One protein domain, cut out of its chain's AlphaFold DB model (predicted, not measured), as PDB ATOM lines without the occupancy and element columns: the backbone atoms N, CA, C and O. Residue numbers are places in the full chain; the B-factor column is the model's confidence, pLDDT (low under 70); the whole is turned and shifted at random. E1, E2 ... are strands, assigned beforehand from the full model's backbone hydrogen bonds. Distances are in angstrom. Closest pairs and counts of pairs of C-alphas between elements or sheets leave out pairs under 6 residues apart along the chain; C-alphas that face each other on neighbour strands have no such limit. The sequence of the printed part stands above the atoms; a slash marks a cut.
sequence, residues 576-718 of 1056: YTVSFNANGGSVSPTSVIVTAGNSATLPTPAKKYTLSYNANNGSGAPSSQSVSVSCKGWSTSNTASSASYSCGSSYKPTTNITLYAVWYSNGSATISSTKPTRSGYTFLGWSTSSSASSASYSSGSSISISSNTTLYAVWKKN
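Overview. This is residues 576 to 718 of the 1056 residues of the protein "Peptidase domain protein" of Ruminococcus sp. CAG:563 (UniProt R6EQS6). Two small sheets, each of four strands and curled like part of a barrel, are set end to end in a rod. E4, in one sheet, runs on into E5, in the other, and near the middle of the rod the two-stranded pair E7 and E9 packs on E4 through E7. The printed part has 143 residues with no named helix and ten named strands, E1 to E10 in order along the chain; the class is all strand, though under half of the residues, 60 of 143, are in named elements. The four-stranded sheets run E4, E3, E10, E8 and E2, E1, E6, E5, both mixed, and the pair E7 and E9 is antiparallel. The whole is loose, with a radius of gyration of the C-alphas of 20.9 A, and spans 72 by 23 by 18 A.

Along the chain. In one sheet, E10, the longest strand, covers residues 709 to 717 over 26.2 A, E3 residues 607 to 614 over 23.3 A, E4 residues 625 to 629 and E8 residues 681 to 687. In the other, E1 covers residues 576 to 581, E2 591 to 595, E5 631 to 635 and E6 657 to 663, the last over 19.3 A. E7 covers residues 667 to 670 and E9 702 to 705. E1 begins at C-alpha 576 (206.241, 124.644, 237.192), and E10 ends at C-alpha 717 (245.957, 137.260, 288.310).

Arrangement. E3 and E10 are parallel at 21 degrees, with N 614 and O 711 2.8 A apart, within hydrogen-bond range. E3 and E4 form an antiparallel hairpin, with N 609 and O 627 2.9 A apart. E10 and E8 are antiparallel, with N 714 and O 685 2.9 A apart. Pairing is staggered: E10 pairs with E3 over residues 709 to 712 and with E8 over 712 to 717. E4 runs on into E5 across one residue, at 41 degrees. E4 and E7 have 7 pairs of C-alphas within 8 A, the closest those of Val 629 and Gly 667, 4.1 A apart. E7 and E9 are antiparallel, with N 669 and O 703 3.0 A apart. In the other sheet E1 and E6 are parallel at 28 degrees, with N 659 and O 579 2.8 A apart. The hairpins E1 and E2, and E5 and E6, have N 578 and O 592 2.9 A apart and N 662 and O 633 2.8 A apart. E1 and E10 are apart.

Size, cuts and confidence. The two C-alphas farthest apart, those of Gly 597 and Asn 718, are 72.0 A apart. The printed part has no cut. The long links are E2 to E3, E5 to E6 and E8 to E9. The mean pLDDT of the printed part is 89.3, and no printed residue is under 70.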
ATOM      1  N   TYR A 576     205.194 123.660 236.967       87.88
ATOM      2  CA  TYR A 576     206.241 124.644 237.192       87.88
ATOM      3  C   TYR A 576     207.221 124.154 238.253       87.88
ATOM      4  O   TYR A 576     206.814 123.678 239.312       87.88
ATOM      5  N   THR A 577     208.513 124.304 237.991       92.00
ATOM      6  CA  THR A 577     209.562 124.048 238.983       92.00
ATOM      7  C   THR A 577     209.765 125.298 239.831       92.00
ATOM      8  O   THR A 577     210.108 126.358 239.304       92.00
ATOM      9  N   VAL A 578     209.566 125.168 241.143       93.44
ATOM     10  CA  VAL A 578     209.959 126.171 242.135       93.44
ATOM     11  C   VAL A 578     211.253 125.686 242.779       93.44
ATOM     12  O   VAL A 578     211.244 124.723 243.545       93.44
ATOM     13  N   SER A 579     212.365 126.327 242.432       94.19
ATOM     14  CA  SER A 579     213.692 126.049 242.986       94.19
ATOM     15  C   SER A 579     213.967 126.925 244.207       94.19
ATOM     16  O   SER A 579     213.541 128.078 244.260       94.19
ATOM     17  N   PHE A 580     214.708 126.398 245.177       94.44
ATOM     18  CA  PHE A 580     214.970 127.030 246.466       94.44
ATOM     19  C   PHE A 580     216.473 127.240 246.668       94.44
ATOM     20  O   PHE A 580     217.214 126.306 246.968       94.44
ATOM     21  N   ASN A 581     216.938 128.483 246.529       93.31
ATOM     22  CA  ASN A 581     218.319 128.862 246.817       93.31
ATOM     23  C   ASN A 581     218.430 129.420 248.244       93.31
ATOM     24  O   ASN A 581     217.903 130.486 248.559       93.31
ATOM     25  N   ALA A 582     219.150 128.714 249.114       90.56
ATOM     26  CA  ALA A 582     219.272 129.062 250.526       90.56
ATOM     27  C   ALA A 582     220.224 130.243 250.839       90.56
ATOM     28  O   ALA A 582     220.404 130.561 252.015       90.56
ATOM     29  N   ASN A 583     220.842 130.907 249.850       88.56
ATOM     30  CA  ASN A 583     221.707 132.089 250.045       88.56
ATOM     31  C   ASN A 583     222.774 131.894 251.154       88.56
ATOM     32  O   ASN A 583     222.847 132.625 252.155       88.56
ATOM     33  N   GLY A 584     223.589 130.846 251.002       82.56
ATOM     34  CA  GLY A 584     224.621 130.463 251.975       82.56
ATOM     35  C   GLY A 584     224.082 129.810 253.258       82.56
ATOM     36  O   GLY A 584     224.769 129.818 254.274       82.56
ATOM     37  N   GLY A 585     222.847 129.306 253.239       85.94
ATOM     38  CA  GLY A 585     222.351 128.280 254.161       85.94
ATOM     39  C   GLY A 585     222.156 126.938 253.442       85.94
ATOM     40  O   GLY A 585     222.629 126.753 252.322       85.94
ATOM     41  N   SER A 586     221.400 126.028 254.052       87.69
ATOM     42  CA  SER A 586     220.898 124.793 253.442       87.69
ATOM     43  C   SER A 586     219.366 124.783 253.381       87.69
ATOM     44  O   SER A 586     218.685 125.490 254.127       87.69
ATOM     45  N   VAL A 587     218.799 123.990 252.470       92.44
ATOM     46  CA  VAL A 587     217.349 123.787 252.339       92.44
ATOM     47  C   VAL A 587     217.073 122.387 251.795       92.44
ATOM     48  O   VAL A 587     217.845 121.871 250.990       92.44
ATOM     49  N   SER A 588     215.981 121.771 252.245       87.19
ATOM     50  CA  SER A 588     215.467 120.518 251.696       87.19
ATOM     51  C   SER A 588     213.931 120.564 251.676       87.19
ATOM     52  O   SER A 588     213.346 120.956 252.689       87.19
ATOM     53  N   PRO A 589     213.268 120.197 250.562       91.31
ATOM     54  CA  PRO A 589     213.859 119.919 249.249       91.31
ATOM     55  C   PRO A 589     214.492 121.176 248.620       91.31
ATOM     56  O   PRO A 589     214.159 122.301 248.983       91.31
ATOM     57  N   THR A 590     215.396 120.991 247.657       91.19
ATOM     58  CA  THR A 590     216.030 122.084 246.887       91.19
ATOM     59  C   THR A 590     215.174 122.587 245.722       91.19
ATOM     60  O   THR A 590     215.409 123.678 245.210       91.19
ATOM     61  N   SER A 591     214.152 121.830 245.320       92.25
ATOM     62  CA  SER A 591     213.121 122.254 244.369       92.25
ATOM     63  C   SER A 591     211.863 121.400 244.512       92.25
ATOM     64  O   SER A 591     211.957 120.241 244.918       92.25
ATOM     65  N   VAL A 592     210.707 121.926 244.111       91.81
ATOM     66  CA  VAL A 592     209.457 121.161 243.959       91.81
ATOM     67  C   VAL A 592     208.803 121.434 242.608       91.81
ATOM     68  O   VAL A 592     208.871 122.547 242.089       91.81
ATOM     69  N   ILE A 593     208.145 120.418 242.051       89.56
ATOM     70  CA  ILE A 593     207.324 120.541 240.842       89.56
ATOM     71  C   ILE A 593     205.874 120.769 241.278       89.56
ATOM     72  O   ILE A 593     205.321 119.982 242.045       89.56
ATOM     73  N   VAL A 594     205.261 121.848 240.793       86.81
ATOM     74  CA  VAL A 594     203.921 122.298 241.184       86.81
ATOM     75  C   VAL A 594     203.020 122.337 239.960       86.81
ATOM     76  O   VAL A 594     203.297 123.046 238.994       86.81
ATOM     77  N   THR A 595     201.914 121.603 240.005       83.62
ATOM     78  CA  THR A 595     200.860 121.674 238.986       83.62
ATOM     79  C   THR A 595     200.250 123.078 238.949       83.62
ATOM     80  O   THR A 595     199.869 123.622 239.987       83.62
ATOM     81  N   ALA A 596     200.141 123.670 237.762       78.81
ATOM     82  CA  ALA A 596     199.583 124.997 237.543       78.81
ATOM     83  C   ALA A 596     198.178 125.104 238.147       78.81
ATOM     84  O   ALA A 596     197.328 124.239 237.942       78.81
ATOM     85  N   GLY A 597     197.948 126.171 238.912       80.00
ATOM     86  CA  GLY A 597     196.735 126.343 239.712       80.00
ATOM     87  C   GLY A 597     196.931 126.027 241.198       80.00
ATOM     88  O   GLY A 597     196.319 126.713 242.021       80.00
ATOM     89  N   ASN A 598     197.826 125.097 241.542       84.31
ATOM     90  CA  ASN A 598     198.145 124.725 242.922       84.31
ATOM     91  C   ASN A 598     199.279 125.589 243.502       84.31
ATOM     92  O   ASN A 598     199.957 126.326 242.785       84.31
ATOM     93  N   SER A 599     199.497 125.465 244.812       87.56
ATOM     94  CA  SER A 599     200.600 126.111 245.529       87.56
ATOM     95  C   SER A 599     201.573 125.078 246.094       87.56
ATOM     96  O   SER A 599     201.143 124.048 246.609       87.56
ATOM     97  N   ALA A 600     202.871 125.382 246.080       87.25
ATOM     98  CA  ALA A 600     203.845 124.722 246.945       87.25
ATOM     99  C   ALA A 600     203.800 125.322 248.353       87.25
ATOM    100  O   ALA A 600     203.660 126.536 248.495       87.25
ATOM    101  N   THR A 601     204.017 124.504 249.380       89.38
ATOM    102  CA  THR A 601     204.480 124.998 250.683       89.38
ATOM    103  C   THR A 601     205.964 125.332 250.567       89.38
ATOM    104  O   THR A 601     206.760 124.481 250.169       89.38
ATOM    105  N   LEU A 602     206.346 126.564 250.893       91.44
ATOM    106  CA  LEU A 602     207.739 127.000 250.875       91.44
ATOM    107  C   LEU A 602     208.504 126.345 252.038       91.44
ATOM    108  O   LEU A 602     208.092 126.523 253.186       91.44
ATOM    109  N   PRO A 603     209.614 125.621 251.803       89.69
ATOM    110  CA  PRO A 603     210.374 125.002 252.883       89.69
ATOM    111  C   PRO A 603     210.985 126.058 253.810       89.69
ATOM    112  O   PRO A 603     211.204 127.211 253.423       89.69
ATOM    113  N   THR A 604     211.302 125.658 255.040       89.62
ATOM    114  CA  THR A 604     212.067 126.487 255.978       89.62
ATOM    115  C   THR A 604     213.556 126.181 255.795       89.62
ATOM    116  O   THR A 604     213.992 125.093 256.172       89.62
ATOM    117  N   PRO A 605     214.353 127.092 255.205       89.06
ATOM    118  CA  PRO A 605     215.787 126.893 255.062       89.06
ATOM    119  C   PRO A 605     216.477 127.055 256.425       89.06
ATOM    120  O   PRO A 605     215.998 127.784 257.297       89.06
ATOM    121  N   ALA A 606     217.641 126.430 256.595       87.38
ATOM    122  CA  ALA A 606     218.456 126.531 257.800       87.38
ATOM    123  C   ALA A 606     219.817 127.171 257.491       87.38
ATOM    124  O   ALA A 606     220.573 126.680 256.657       87.38
ATOM    125  N   LYS A 607     220.172 128.242 258.203       89.38
ATOM    126  CA  LYS A 607     221.518 128.830 258.180       89.38
ATOM    127  C   LYS A 607     222.056 128.868 259.599       89.38
ATOM    128  O   LYS A 607     221.317 129.177 260.534       89.38
ATOM    129  N   LYS A 608     223.321 128.494 259.767       90.00
ATOM    130  CA  LYS A 608     223.985 128.382 261.068       90.00
ATOM    131  C   LYS A 608     225.372 129.005 260.993       90.00
ATOM    132  O   LYS A 608     226.054 128.845 259.985       90.00
ATOM    133  N   TYR A 609     225.777 129.649 262.078       90.75
ATOM    134  CA  TYR A 609     227.156 130.048 262.337       90.75
ATOM    135  C   TYR A 609     227.679 129.317 263.571       90.75
ATOM    136  O   TYR A 609     226.899 128.895 264.426       90.75
ATOM    137  N   THR A 610     228.992 129.169 263.679       92.19
ATOM    138  CA  THR A 610     229.639 128.549 264.838       92.19
ATOM    139  C   THR A 610     230.104 129.624 265.814       92.19
ATOM    140  O   THR A 610     230.847 130.528 265.430       92.19
ATOM    141  N   LEU A 611     229.695 129.503 267.078       93.75
ATOM    142  CA  LEU A 611     230.254 130.245 268.205       93.75
ATOM    143  C   LEU A 611     231.253 129.337 268.934       93.75
ATOM    144  O   LEU A 611     230.848 128.416 269.640       93.75
ATOM    145  N   SER A 612     232.545 129.570 268.727       93.94
ATOM    146  CA  SER A 612     233.635 128.797 269.336       93.94
ATOM    147  C   SER A 612     234.189 129.479 270.583       93.94
ATOM    148  O   SER A 612     234.128 130.701 270.708       93.94
ATOM    149  N   TYR A 613     234.790 128.698 271.481       94.75
ATOM    150  CA  TYR A 613     235.404 129.200 272.711       94.75
ATOM    151  C   TYR A 613     236.877 128.801 272.792       94.75
ATOM    152  O   TYR A 613     237.235 127.651 272.554       94.75
ATOM    153  N   ASN A 614     237.733 129.745 273.174       94.56
ATOM    154  CA  ASN A 614     239.162 129.539 273.375       94.56
ATOM    155  C   ASN A 614     239.536 129.986 274.798       94.56
ATOM    156  O   ASN A 614     239.359 131.147 275.168       94.56
ATOM    157  N   ALA A 615     240.066 129.068 275.612       92.56
ATOM    158  CA  ALA A 615     240.419 129.348 277.007       92.56
ATOM    159  C   ALA A 615     241.633 130.290 277.172       92.56
ATOM    160  O   ALA A 615     241.963 130.646 278.300       92.56
ATOM    161  N   ASN A 616     242.274 130.727 276.082       92.31
ATOM    162  CA  ASN A 616     243.267 131.801 276.040       92.31
ATOM    163  C   ASN A 616     244.363 131.645 277.111       92.31
ATOM    164  O   ASN A 616     244.449 132.419 278.069       92.31
ATOM    165  N   ASN A 617     245.178 130.595 276.959       89.56
ATOM    166  CA  ASN A 617     246.199 130.161 277.924       89.56
ATOM    167  C   ASN A 617     245.636 129.638 279.271       89.56
ATOM    168  O   ASN A 617     246.353 129.584 280.270       89.56
ATOM    169  N   GLY A 618     244.354 129.263 279.304       85.12
ATOM    170  CA  GLY A 618     243.724 128.419 280.326       85.12
ATOM    171  C   GLY A 618     243.253 127.075 279.748       85.12
ATOM    172  O   GLY A 618     243.530 126.755 278.594       85.12
ATOM    173  N   SER A 619     242.501 126.306 280.534       87.25
ATOM    174  CA  SER A 619     241.930 125.000 280.177       87.25
ATOM    175  C   SER A 619     240.415 124.947 280.433       87.25
ATOM    176  O   SER A 619     239.854 125.812 281.109       87.25
ATOM    177  N   GLY A 620     239.729 123.935 279.888       89.06
ATOM    178  CA  GLY A 620     238.286 123.751 280.100       89.06
ATOM    179  C   GLY A 620     237.407 124.770 279.363       89.06
ATOM    180  O   GLY A 620     236.420 125.248 279.919       89.06
ATOM    181  N   ALA A 621     237.766 125.131 278.125       90.44
ATOM    182  CA  ALA A 621     236.859 125.882 277.256       90.44
ATOM    183  C   ALA A 621     235.556 125.083 277.019       90.44
ATOM    184  O   ALA A 621     235.621 123.862 276.858       90.44
ATOM    185  N   PRO A 622     234.380 125.736 276.964       91.00
ATOM    186  CA  PRO A 622     233.152 125.093 276.510       91.00
ATOM    187  C   PRO A 622     233.270 124.602 275.059       91.00
ATOM    188  O   PRO A 622     233.993 125.185 274.254       91.00
ATOM    189  N   SER A 623     232.507 123.569 274.703       91.38
ATOM    190  CA  SER A 623     232.361 123.137 273.310       91.38
ATOM    191  C   SER A 623     231.710 124.224 272.445       91.38
ATOM    192  O   SER A 623     230.848 124.977 272.906       91.38
ATOM    193  N   SER A 624     232.111 124.302 271.173       91.06
ATOM    194  CA  SER A 624     231.531 125.247 270.216       91.06
ATOM    195  C   SER A 624     230.038 124.996 269.992       91.06
ATOM    196  O   SER A 624     229.582 123.856 269.895       91.06
ATOM    197  N   GLN A 625     229.273 126.075 269.850       89.69
ATOM    198  CA  GLN A 625     227.824 126.056 269.692       89.69
ATOM    199  C   GLN A 625     227.404 126.404 268.258       89.69
ATOM    200  O   GLN A 625     227.892 127.365 267.667       89.69
ATOM    201  N   SER A 626     226.431 125.666 267.719       90.69
ATOM    202  CA  SER A 626     225.698 126.077 266.515       90.69
ATOM    203  C   SER A 626     224.693 127.184 266.843       90.69
ATOM    204  O   SER A 626     223.786 126.979 267.649       90.69
ATOM    205  N   VAL A 627     224.814 128.323 266.171       90.44
ATOM    206  CA  VAL A 627     223.924 129.483 266.281       90.44
ATOM    207  C   VAL A 627     223.078 129.583 265.017       90.44
ATOM    208  O   VAL A 627     223.589 129.909 263.948       90.44
ATOM    209  N   SER A 628     221.784 129.286 265.120       88.25
ATOM    210  CA  SER A 628     220.858 129.403 263.989       88.25
ATOM    211  C   SER A 628     220.553 130.870 263.666       88.25
ATOM    212  O   SER A 628     220.286 131.673 264.560       88.25
ATOM    213  N   VAL A 629     220.533 131.202 262.377       89.44
ATOM    214  CA  VAL A 629     220.021 132.474 261.856       89.44
ATOM    215  C   VAL A 629     218.583 132.254 261.403       89.44
ATOM    216  O   VAL A 629     218.312 131.349 260.613       89.44
ATOM    217  N   SER A 630     217.654 133.079 261.880       85.75
ATOM    218  CA  SER A 630     216.254 132.985 261.464       85.75
ATOM    219  C   SER A 630     216.086 133.330 259.980       85.75
ATOM    220  O   SER A 630     216.637 134.315 259.477       85.75
ATOM    221  N   CYS A 631     215.276 132.536 259.285       85.69
ATOM    222  CA  CYS A 631     214.740 132.871 257.969       85.69
ATOM    223  C   CYS A 631     213.712 134.012 258.127       85.69
ATOM    224  O   CYS A 631     212.821 133.920 258.970       85.69
ATOM    225  N   LYS A 632     213.831 135.095 257.343       88.12
ATOM    226  CA  LYS A 632     212.755 136.098 257.174       88.12
ATOM    227  C   LYS A 632     211.688 135.591 256.208       88.12
ATOM    228  O   LYS A 632     210.516 135.916 256.353       88.12
ATOM    229  N   GLY A 633     212.115 134.845 255.192       90.69
ATOM    230  CA  GLY A 633     211.259 134.340 254.132       90.69
ATOM    231  C   GLY A 633     212.014 134.133 252.829       90.69
ATOM    232  O   GLY A 633     213.238 134.011 252.806       90.69
ATOM    233  N   TRP A 634     211.258 134.127 251.742       93.38
ATOM    234  CA  TRP A 634     211.701 133.914 250.375       93.38
ATOM    235  C   TRP A 634     211.428 135.160 249.523       93.38
ATOM    236  O   TRP A 634     210.429 135.854 249.719       93.38
ATOM    237  N   SER A 635     212.305 135.437 248.562       92.94
ATOM    238  CA  SER A 635     212.165 136.516 247.575       92.94
ATOM    239  C   SER A 635     212.449 136.004 246.163       92.94
ATOM    240  O   SER A 635     213.112 134.983 245.988       92.94
ATOM    241  N   THR A 636     211.961 136.706 245.143       91.50
ATOM    242  CA  THR A 636     212.250 136.411 243.728       91.50
ATOM    243  C   THR A 636     213.604 136.962 243.263       91.50
ATOM    244  O   THR A 636     214.072 136.589 242.189       91.50
ATOM    245  N   SER A 637     214.251 137.817 244.065       88.44
ATOM    246  CA  SER A 637     215.588 138.368 243.801       88.44
ATOM    247  C   SER A 637     216.633 137.814 244.770       88.44
ATOM    248  O   SER A 637     216.383 137.690 245.971       88.44
ATOM    249  N   ASN A 638     217.835 137.544 244.256       87.56
ATOM    250  CA  ASN A 638     218.988 137.083 245.029       87.56
ATOM    251  C   ASN A 638     219.600 138.165 245.942       87.56
ATOM    252  O   ASN A 638     220.309 137.817 246.884       87.56
ATOM    253  N   THR A 639     219.312 139.448 245.702       84.06
ATOM    254  CA  THR A 639     219.852 140.599 246.456       84.06
ATOM    255  C   THR A 639     218.840 141.267 247.398       84.06
ATOM    256  O   THR A 639     219.140 142.302 247.992       84.06
ATOM    257  N   ALA A 640     217.635 140.710 247.553       84.00
ATOM    258  CA  ALA A 640     216.569 141.340 248.330       84.00
ATOM    259  C   ALA A 640     216.869 141.414 249.843       84.00
ATOM    260  O   ALA A 640     217.200 140.416 250.482       84.00
ATOM    261  N   SER A 641     216.678 142.594 250.439       80.00
ATOM    262  CA  SER A 641     216.816 142.839 251.887       80.00
ATOM    263  C   SER A 641     215.566 142.451 252.703       80.00
ATOM    264  O   SER A 641     215.655 142.199 253.917       80.00
ATOM    265  N   SER A 642     214.417 142.367 252.027       84.81
ATOM    266  CA  SER A 642     213.105 141.945 252.525       84.81
ATOM    267  C   SER A 642     212.612 140.684 251.803       84.81
ATOM    268  O   SER A 642     212.951 140.429 250.648       84.81
ATOM    269  N   ALA A 643     211.809 139.877 252.499       88.38
ATOM    270  CA  ALA A 643     211.130 138.722 251.915       88.38
ATOM    271  C   ALA A 643     209.780 139.130 251.306       88.38
ATOM    272  O   ALA A 643     209.099 140.005 251.837       88.38
ATOM    273  N   SER A 644     209.383 138.459 250.225       90.50
ATOM    274  CA  SER A 644     208.061 138.597 249.598       90.50
ATOM    275  C   SER A 644     207.062 137.550 250.105       90.50
ATOM    276  O   SER A 644     205.857 137.773 250.042       90.50
ATOM    277  N   TYR A 645     207.559 136.416 250.612       90.88
ATOM    278  CA  TYR A 645     206.769 135.284 251.105       90.88
ATOM    279  C   TYR A 645     207.406 134.727 252.382       90.88
ATOM    280  O   TYR A 645     208.630 134.644 252.459       90.88
ATOM    281  N   SER A 646     206.621 134.322 253.379       88.88
ATOM    282  CA  SER A 646     207.166 133.784 254.636       88.88
ATOM    283  C   SER A 646     207.709 132.358 254.468       88.88
ATOM    284  O   SER A 646     207.233 131.582 253.639       88.88
ATOM    285  N   CYS A 647     208.685 131.967 255.289       83.88
ATOM    286  CA  CYS A 647     209.108 130.564 255.389       83.88
ATOM    287  C   CYS A 647     207.896 129.727 255.854       83.88
ATOM    288  O   CYS A 647     207.227 130.116 256.810       83.88
ATOM    289  N   GLY A 648     207.570 128.625 255.172       80.69
ATOM    290  CA  GLY A 648     206.365 127.833 255.450       80.69
ATOM    291  C   GLY A 648     205.057 128.345 254.824       80.69
ATOM    292  O   GLY A 648     204.050 127.647 254.930       80.69
ATOM    293  N   SER A 649     205.019 129.513 254.161       87.25
ATOM    294  CA  SER A 649     203.794 129.964 253.475       87.25
ATOM    295  C   SER A 649     203.555 129.205 252.168       87.25
ATOM    296  O   SER A 649     204.451 128.554 251.633       87.25
ATOM    297  N   SER A 650     202.347 129.310 251.614       88.38
ATOM    298  CA  SER A 650     202.054 128.782 250.281       88.38
ATOM    299  C   SER A 650     202.496 129.760 249.180       88.38
ATOM    300  O   SER A 650     202.416 130.978 249.343       88.38
ATOM    301  N   TYR A 651     202.973 129.232 248.051       90.81
ATOM    302  CA  TYR A 651     203.365 129.993 246.863       90.81
ATOM    303  C   TYR A 651     202.837 129.323 245.591       90.81
ATOM    304  O   TYR A 651     203.062 128.131 245.373       90.81
ATOM    305  N   LYS A 652     202.149 130.096 244.745       91.75
ATOM    306  CA  LYS A 652     201.500 129.640 243.508       91.75
ATOM    307  C   LYS A 652     202.290 130.116 242.279       91.75
ATOM    308  O   LYS A 652     202.141 131.278 241.898       91.75
ATOM    309  N   PRO A 653     203.128 129.266 241.660       89.25
ATOM    310  CA  PRO A 653     203.872 129.635 240.460       89.25
ATOM    311  C   PRO A 653     202.972 129.776 239.224       89.25
ATOM    312  O   PRO A 653     201.977 129.067 239.064       89.25
ATOM    313  N   THR A 654     203.387 130.661 238.318       87.88
ATOM    314  CA  THR A 654     202.864 130.818 236.944       87.88
ATOM    315  C   THR A 654     203.936 130.568 235.872       87.88
ATOM    316  O   THR A 654     203.657 130.625 234.676       87.88
ATOM    317  N   THR A 655     205.172 130.298 236.297       89.69
ATOM    318  CA  THR A 655     206.335 129.953 235.472       89.69
ATOM    319  C   THR A 655     207.372 129.227 236.342       89.69
ATOM    320  O   THR A 655     207.242 129.206 237.569       89.69
ATOM    321  N   ASN A 656     208.408 128.648 235.730       91.81
ATOM    322  CA  ASN A 656     209.572 128.140 236.461       91.81
ATOM    323  C   ASN A 656     210.302 129.308 237.142       91.81
ATOM    324  O   ASN A 656     210.592 130.313 236.493       91.81
ATOM    325  N   ILE A 657     210.620 129.179 238.430       93.31
ATOM    326  CA  ILE A 657     211.213 130.268 239.215       93.31
ATOM    327  C   ILE A 657     212.189 129.740 240.266       93.31
ATOM    328  O   ILE A 657     211.978 128.680 240.851       93.31
ATOM    329  N   THR A 658     213.252 130.501 240.534       94.25
ATOM    330  CA  THR A 658     214.085 130.310 241.729       94.25
ATOM    331  C   THR A 658     213.691 131.345 242.770       94.25
ATOM    332  O   THR A 658     213.706 132.542 242.490       94.25
ATOM    333  N   LEU A 659     213.351 130.879 243.967       94.38
ATOM    334  CA  LEU A 659     213.184 131.711 245.147       94.38
ATOM    335  C   LEU A 659     214.467 131.675 245.980       94.38
ATOM    336  O   LEU A 659     215.103 130.631 246.133       94.38
ATOM    337  N   TYR A 660     214.829 132.826 246.532       93.88
ATOM    338  CA  TYR A 660     216.059 133.062 247.276       93.88
ATOM    339  C   TYR A 660     215.740 133.340 248.746       93.88
ATOM    340  O   TYR A 660     214.857 134.145 249.052       93.88
ATOM    341  N   ALA A 661     216.436 132.664 249.659       91.56
ATOM    342  CA  ALA A 661     216.211 132.809 251.092       91.56
ATOM    343  C   ALA A 661     216.731 134.163 251.595       91.56
ATOM    344  O   ALA A 661     217.890 134.532 251.383       91.56
ATOM    345  N   VAL A 662     215.876 134.888 252.307       91.19
ATOM    346  CA  VAL A 662     216.205 136.158 252.951       91.19
ATOM    347  C   VAL A 662     216.380 135.904 254.444       91.19
ATOM    348  O   VAL A 662     215.516 135.318 255.097       91.19
ATOM    349  N   TRP A 663     217.501 136.357 254.997       88.75
ATOM    350  CA  TRP A 663     217.898 136.095 256.381       88.75
ATOM    351  C   TRP A 663     217.754 137.344 257.263       88.75
ATOM    352  O   TRP A 663     217.802 138.486 256.783       88.75
ATOM    353  N   TYR A 664     217.592 137.144 258.572       85.00
ATOM    354  CA  TYR A 664     217.959 138.180 259.542       85.00
ATOM    355  C   TYR A 664     219.489 138.351 259.546       85.00
ATOM    356  O   TYR A 664     220.220 137.430 259.193       85.00
ATOM    357  N   SER A 665     219.980 139.547 259.880       81.38
ATOM    358  CA  SER A 665     221.411 139.886 259.780       81.38
ATOM    359  C   SER A 665     222.292 139.061 260.721       81.38
ATOM    360  O   SER A 665     223.399 138.679 260.345       81.38
ATOM    361  N   ASN A 666     221.780 138.763 261.915       85.06
ATOM    362  CA  ASN A 666     222.493 138.061 262.975       85.06
ATOM    363  C   ASN A 666     221.674 136.847 263.451       85.06
ATOM    364  O   ASN A 666     220.446 136.920 263.535       85.06
ATOM    365  N   GLY A 667     222.353 135.765 263.828       85.56
ATOM    366  CA  GLY A 667     221.810 134.745 264.731       85.56
ATOM    367  C   GLY A 667     222.110 135.116 266.186       85.56
ATOM    368  O   GLY A 667     223.083 135.824 266.444       85.56
ATOM    369  N   SER A 668     221.294 134.656 267.138       86.62
ATOM    370  CA  SER A 668     221.468 134.936 268.573       86.62
ATOM    371  C   SER A 668     221.699 133.645 269.358       86.62
ATOM    372  O   SER A 668     221.027 132.643 269.110       86.62
ATOM    373  N   ALA A 669     222.641 133.665 270.301       87.94
ATOM    374  CA  ALA A 669     222.960 132.539 271.175       87.94
ATOM    375  C   ALA A 669     223.310 132.995 272.592       87.94
ATOM    376  O   ALA A 669     223.868 134.072 272.793       87.94
ATOM    377  N   THR A 670     223.026 132.148 273.577       91.12
ATOM    378  CA  THR A 670     223.490 132.327 274.957       91.12
ATOM    379  C   THR A 670     224.904 131.775 275.095       91.12
ATOM    380  O   THR A 670     225.131 130.597 274.837       91.12
ATOM    381  N   ILE A 671     225.842 132.612 275.531       91.62
ATOM    382  CA  ILE A 671     227.218 132.225 275.853       91.62
ATOM    383  C   ILE A 671     227.206 131.197 276.982       91.62
ATOM    384  O   ILE A 671     226.501 131.373 277.977       91.62
ATOM    385  N   SER A 672     228.017 130.146 276.858       89.00
ATOM    386  CA  SER A 672     228.029 129.047 277.827       89.00
ATOM    387  C   SER A 672     228.267 129.518 279.270       89.00
ATOM    388  O   SER A 672     229.135 130.351 279.558       89.00
ATOM    389  N   SER A 673     227.486 128.952 280.192       88.44
ATOM    390  CA  SER A 673     227.626 129.152 281.637       88.44
ATOM    391  C   SER A 673     228.886 128.488 282.202       88.44
ATOM    392  O   SER A 673     229.380 128.923 283.245       88.44
ATOM    393  N   THR A 674     229.434 127.484 281.507       87.88
ATOM    394  CA  THR A 674     230.709 126.841 281.835       87.88
ATOM    395  C   THR A 674     231.846 127.858 281.759       87.88
ATOM    396  O   THR A 674     232.004 128.571 280.765       87.88
ATOM    397  N   LYS A 675     232.646 127.926 282.826       90.31
ATOM    398  CA  LYS A 675     233.782 128.842 282.958       90.31
ATOM    399  C   LYS A 675     235.084 128.043 282.837       90.31
ATOM    400  O   LYS A 675     235.234 127.079 283.589       90.31
ATOM    401  N   PRO A 676     236.018 128.419 281.946       92.12
ATOM    402  CA  PRO A 676     237.340 127.805 281.905       92.12
ATOM    403  C   PRO A 676     238.121 128.117 283.189       92.12
ATOM    404  O   PRO A 676     237.780 129.033 283.943       92.12
ATOM    405  N   THR A 677     239.223 127.400 283.413       88.19
ATOM    406  CA  THR A 677     240.125 127.625 284.555       88.19
ATOM    407  C   THR A 677     241.557 127.903 284.101       88.19
ATOM    408  O   THR A 677     241.998 127.418 283.062       88.19
ATOM    409  N   ARG A 678     242.304 128.698 284.870       90.44
ATOM    410  CA  ARG A 678     243.726 128.979 284.628       90.44
ATOM    411  C   ARG A 678     244.428 129.127 285.971       90.44
ATOM    412  O   ARG A 678     244.043 129.972 286.777       90.44
ATOM    413  N   SER A 679     245.436 128.296 286.234       82.88
ATOM    414  CA  SER A 679     246.102 128.267 287.543       82.88
ATOM    415  C   SER A 679     246.689 129.636 287.901       82.88
ATOM    416  O   SER A 679     247.403 130.238 287.102       82.88
ATOM    417  N   GLY A 680     246.350 130.152 289.087       80.00
ATOM    418  CA  GLY A 680     246.757 131.483 289.550       80.00
ATOM    419  C   GLY A 680     245.963 132.671 288.979       80.00
ATOM    420  O   GLY A 680     246.328 133.811 289.270       80.00
ATOM    421  N   TYR A 681     244.892 132.451 288.204       85.69
ATOM    422  CA  TYR A 681     244.066 133.516 287.619       85.69
ATOM    423  C   TYR A 681     242.559 133.282 287.836       85.69
ATOM    424  O   TYR A 681     242.044 132.177 287.692       85.69
ATOM    425  N   THR A 682     241.831 134.359 288.120       88.56
ATOM    426  CA  THR A 682     240.366 134.430 288.087       88.56
ATOM    427  C   THR A 682     239.886 134.704 286.661       88.56
ATOM    428  O   THR A 682     240.378 135.620 285.998       88.56
ATOM    429  N   PHE A 683     238.899 133.935 286.200       93.75
ATOM    430  CA  PHE A 683     238.188 134.170 284.942       93.75
ATOM    431  C   PHE A 683     237.260 135.391 285.061       93.75
ATOM    432  O   PHE A 683     236.417 135.433 285.956       93.75
ATOM    433  N   LEU A 684     237.399 136.371 284.162       91.19
ATOM    434  CA  LEU A 684     236.562 137.580 284.131       91.19
ATOM    435  C   LEU A 684     235.359 137.472 283.183       91.19
ATOM    436  O   LEU A 684     234.375 138.183 283.371       91.19
ATOM    437  N   GLY A 685     235.434 136.615 282.163       92.81
ATOM    438  CA  GLY A 685     234.457 136.539 281.076       92.81
ATOM    439  C   GLY A 685     235.133 136.366 279.716       92.81
ATOM    440  O   GLY A 685     236.295 135.967 279.633       92.81
ATOM    441  N   TRP A 686     234.399 136.673 278.653       95.00
ATOM    442  CA  TRP A 686     234.783 136.439 277.263       95.00
ATOM    443  C   TRP A 686     234.944 137.747 276.476       95.00
ATOM    444  O   TRP A 686     234.284 138.743 276.771       95.00
ATOM    445  N   SER A 687     235.762 137.743 275.426       94.12
ATOM    446  CA  SER A 687     235.827 138.806 274.411       94.12
ATOM    447  C   SER A 687     236.042 138.212 273.015       94.12
ATOM    448  O   SER A 687     236.512 137.085 272.890       94.12
ATOM    449  N   THR A 688     235.716 138.947 271.953       93.19
ATOM    450  CA  THR A 688     236.009 138.543 270.563       93.19
ATOM    451  C   THR A 688     237.478 138.741 270.169       93.19
ATOM    452  O   THR A 688     237.894 138.222 269.137       93.19
ATOM    453  N   SER A 689     238.281 139.433 270.988       91.94
ATOM    454  CA  SER A 689     239.738 139.534 270.818       91.94
ATOM    455  C   SER A 689     240.492 138.677 271.837       91.94
ATOM    456  O   SER A 689     240.177 138.689 273.028       91.94
ATOM    457  N   SER A 690     241.547 137.994 271.384       91.62
ATOM    458  CA  SER A 690     242.483 137.241 272.230       91.62
ATOM    459  C   SER A 690     243.342 138.133 273.136       91.62
ATOM    460  O   SER A 690     243.764 137.692 274.204       91.62
ATOM    461  N   SER A 691     243.566 139.392 272.747       88.81
ATOM    462  CA  SER A 691     244.372 140.374 273.487       88.81
ATOM    463  C   SER A 691     243.575 141.217 274.494       88.81
ATOM    464  O   SER A 691     244.134 142.120 275.119       88.81
ATOM    465  N   ALA A 692     242.274 140.956 274.664       89.88
ATOM    466  CA  ALA A 692     241.407 141.758 275.521       89.88
ATOM    467  C   ALA A 692     241.797 141.667 277.011       89.88
ATOM    468  O   ALA A 692     241.831 140.588 277.601       89.88
ATOM    469  N   SER A 693     242.032 142.823 277.640       84.44
ATOM    470  CA  SER A 693     242.319 142.952 279.077       84.44
ATOM    471  C   SER A 693     241.061 143.044 279.953       84.44
ATOM    472  O   SER A 693     241.141 142.882 281.172       84.44
ATOM    473  N   SER A 694     239.892 143.265 279.345       88.75
ATOM    474  CA  SER A 694     238.575 143.273 279.984       88.75
ATOM    475  C   SER A 694     237.596 142.377 279.217       88.75
ATOM    476  O   SER A 694     237.680 142.230 277.998       88.75
ATOM    477  N   ALA A 695     236.674 141.737 279.938       90.12
ATOM    478  CA  ALA A 695     235.646 140.905 279.324       90.12
ATOM    479  C   ALA A 695     234.563 141.782 278.676       90.12
ATOM    480  O   ALA A 695     234.021 142.682 279.316       90.12
ATOM    481  N   SER A 696     234.233 141.488 277.420       91.81
ATOM    482  CA  SER A 696     233.152 142.136 276.666       91.81
ATOM    483  C   SER A 696     231.798 141.450 276.892       91.81
ATOM    484  O   SER A 696     230.758 142.073 276.709       91.81
ATOM    485  N   TYR A 697     231.814 140.177 277.301       91.88
ATOM    486  CA  TYR A 697     230.635 139.347 277.550       91.88
ATOM    487  C   TYR A 697     230.829 138.477 278.799       91.88
ATOM    488  O   TYR A 697     231.939 138.018 279.082       91.88
ATOM    489  N   SER A 698     229.754 138.189 279.530       91.56
ATOM    490  CA  SER A 698     229.775 137.284 280.684       91.56
ATOM    491  C   SER A 698     229.327 135.869 280.296       91.56
ATOM    492  O   SER A 698     228.562 135.668 279.355       91.56
ATOM    493  N   SER A 699     229.788 134.847 281.026       90.31
ATOM    494  CA  SER A 699     229.204 133.501 280.906       90.31
ATOM    495  C   SER A 699     227.710 133.554 281.232       90.31
ATOM    496  O   SER A 699     227.340 134.021 282.310       90.31
ATOM    497  N   GLY A 700     226.866 133.072 280.318       86.94
ATOM    498  CA  GLY A 700     225.407 133.143 280.412       86.94
ATOM    499  C   GLY A 700     224.745 134.357 279.738       86.94
ATOM    500  O   GLY A 700     223.518 134.387 279.690       86.94
ATOM    501  N   SER A 701     225.485 135.341 279.203       90.94
ATOM    502  CA  SER A 701     224.874 136.454 278.448       90.94
ATOM    503  C   SER A 701     224.549 136.071 277.002       90.94
ATOM    504  O   SER A 701     225.190 135.195 276.426       90.94
ATOM    505  N   SER A 702     223.603 136.759 276.363       88.38
ATOM    506  CA  SER A 702     223.364 136.606 274.924       88.38
ATOM    507  C   SER A 702     224.427 137.322 274.079       88.38
ATOM    508  O   SER A 702     224.930 138.384 274.443       88.38
ATOM    509  N   ILE A 703     224.751 136.745 272.923       89.94
ATOM    510  CA  ILE A 703     225.565 137.345 271.863       89.94
ATOM    511  C   ILE A 703     224.847 137.182 270.521       89.94
ATOM    512  O   ILE A 703     224.234 136.150 270.247       89.94
ATOM    513  N   SER A 704     224.913 138.216 269.683       90.62
ATOM    514  CA  SER A 704     224.427 138.180 268.301       90.62
ATOM    515  C   SER A 704     225.609 138.131 267.340       90.62
ATOM    516  O   SER A 704     226.487 138.985 267.432       90.62
ATOM    517  N   ILE A 705     225.626 137.161 266.422       89.19
ATOM    518  CA  ILE A 705     226.724 136.955 265.464       89.19
ATOM    519  C   ILE A 705     226.210 136.885 264.021       89.19
ATOM    520  O   ILE A 705     225.185 136.263 263.737       89.19
ATOM    521  N   SER A 706     226.932 137.533 263.106       88.62
ATOM    522  CA  SER A 706     226.654 137.580 261.661       88.62
ATOM    523  C   SER A 706     227.548 136.642 260.835       88.62
ATOM    524  O   SER A 706     227.365 136.529 259.622       88.62
ATOM    525  N   SER A 707     228.497 135.964 261.485       89.12
ATOM    526  CA  SER A 707     229.447 135.006 260.913       89.12
ATOM    527  C   SER A 707     229.995 134.072 262.007       89.12
ATOM    528  O   SER A 707     229.696 134.245 263.194       89.12
ATOM    529  N   ASN A 708     230.810 133.080 261.629       92.06
ATOM    530  CA  ASN A 708     231.541 132.244 262.588       92.06
ATOM    531  C   ASN A 708     232.420 133.122 263.494       92.06
ATOM    532  O   ASN A 708     233.201 133.933 263.004       92.06
ATOM    533  N   THR A 709     232.282 132.960 264.810       93.69
ATOM    534  CA  THR A 709     232.860 133.855 265.822       93.69
ATOM    535  C   THR A 709     233.555 133.040 266.907       93.69
ATOM    536  O   THR A 709     232.977 132.086 267.424       93.69
ATOM    537  N   THR A 710     234.767 133.437 267.300       94.69
ATOM    538  CA  THR A 710     235.487 132.838 268.435       94.69
ATOM    539  C   THR A 710     235.523 133.809 269.608       94.69
ATOM    540  O   THR A 710     235.859 134.981 269.443       94.69
ATOM    541  N   LEU A 711     235.191 133.310 270.795       95.56
ATOM    542  CA  LEU A 711     235.288 134.020 272.063       95.56
ATOM    543  C   LEU A 711     236.500 133.532 272.861       95.56
ATOM    544  O   LEU A 711     236.654 132.342 273.124       95.56
ATOM    545  N   TYR A 712     237.339 134.470 273.282       94.62
ATOM    546  CA  TYR A 712     238.555 134.246 274.052       94.62
ATOM    547  C   TYR A 712     238.327 134.582 275.524       94.62
ATOM    548  O   TYR A 712     237.696 135.589 275.853       94.62
ATOM    549  N   ALA A 713     238.832 133.737 276.419       92.50
ATOM    550  CA  ALA A 713     238.742 133.958 277.855       92.50
ATOM    551  C   ALA A 713     239.630 135.130 278.311       92.50
ATOM    552  O   ALA A 713     240.764 135.283 277.854       92.50
ATOM    553  N   VAL A 714     239.126 135.928 279.253       93.69
ATOM    554  CA  VAL A 714     239.839 137.058 279.863       93.69
ATOM    555  C   VAL A 714     240.149 136.748 281.330       93.69
ATOM    556  O   VAL A 714     239.315 136.199 282.054       93.69
ATOM    557  N   TRP A 715     241.359 137.098 281.776       91.56
ATOM    558  CA  TRP A 715     241.964 136.585 283.009       91.56
ATOM    559  C   TRP A 715     242.542 137.691 283.904       91.56
ATOM    560  O   TRP A 715     243.273 138.557 283.430       91.56
ATOM    561  N   LYS A 716     242.313 137.608 285.220       86.12
ATOM    562  CA  LYS A 716     242.926 138.473 286.247       86.12
ATOM    563  C   LYS A 716     243.780 137.641 287.202       86.12
ATOM    564  O   LYS A 716     243.285 136.666 287.748       86.12
ATOM    565  N   LYS A 717     245.045 138.010 287.423       78.94
ATOM    566  CA  LYS A 717     245.957 137.260 288.310       78.94
ATOM    567  C   LYS A 717     245.532 137.371 289.784       78.94
ATOM    568  O   LYS A 717     245.119 138.444 290.226       78.94
ATOM    569  N   ASN A 718     245.658 136.279 290.535       71.56
ATOM    570  CA  ASN A 718     245.295 136.193 291.952       71.56
ATOM    571  C   ASN A 718     246.502 136.499 292.870       71.56
ATOM    572  O   ASN A 718     247.632 136.163 292.506       71.56
TER     573      ASN A 718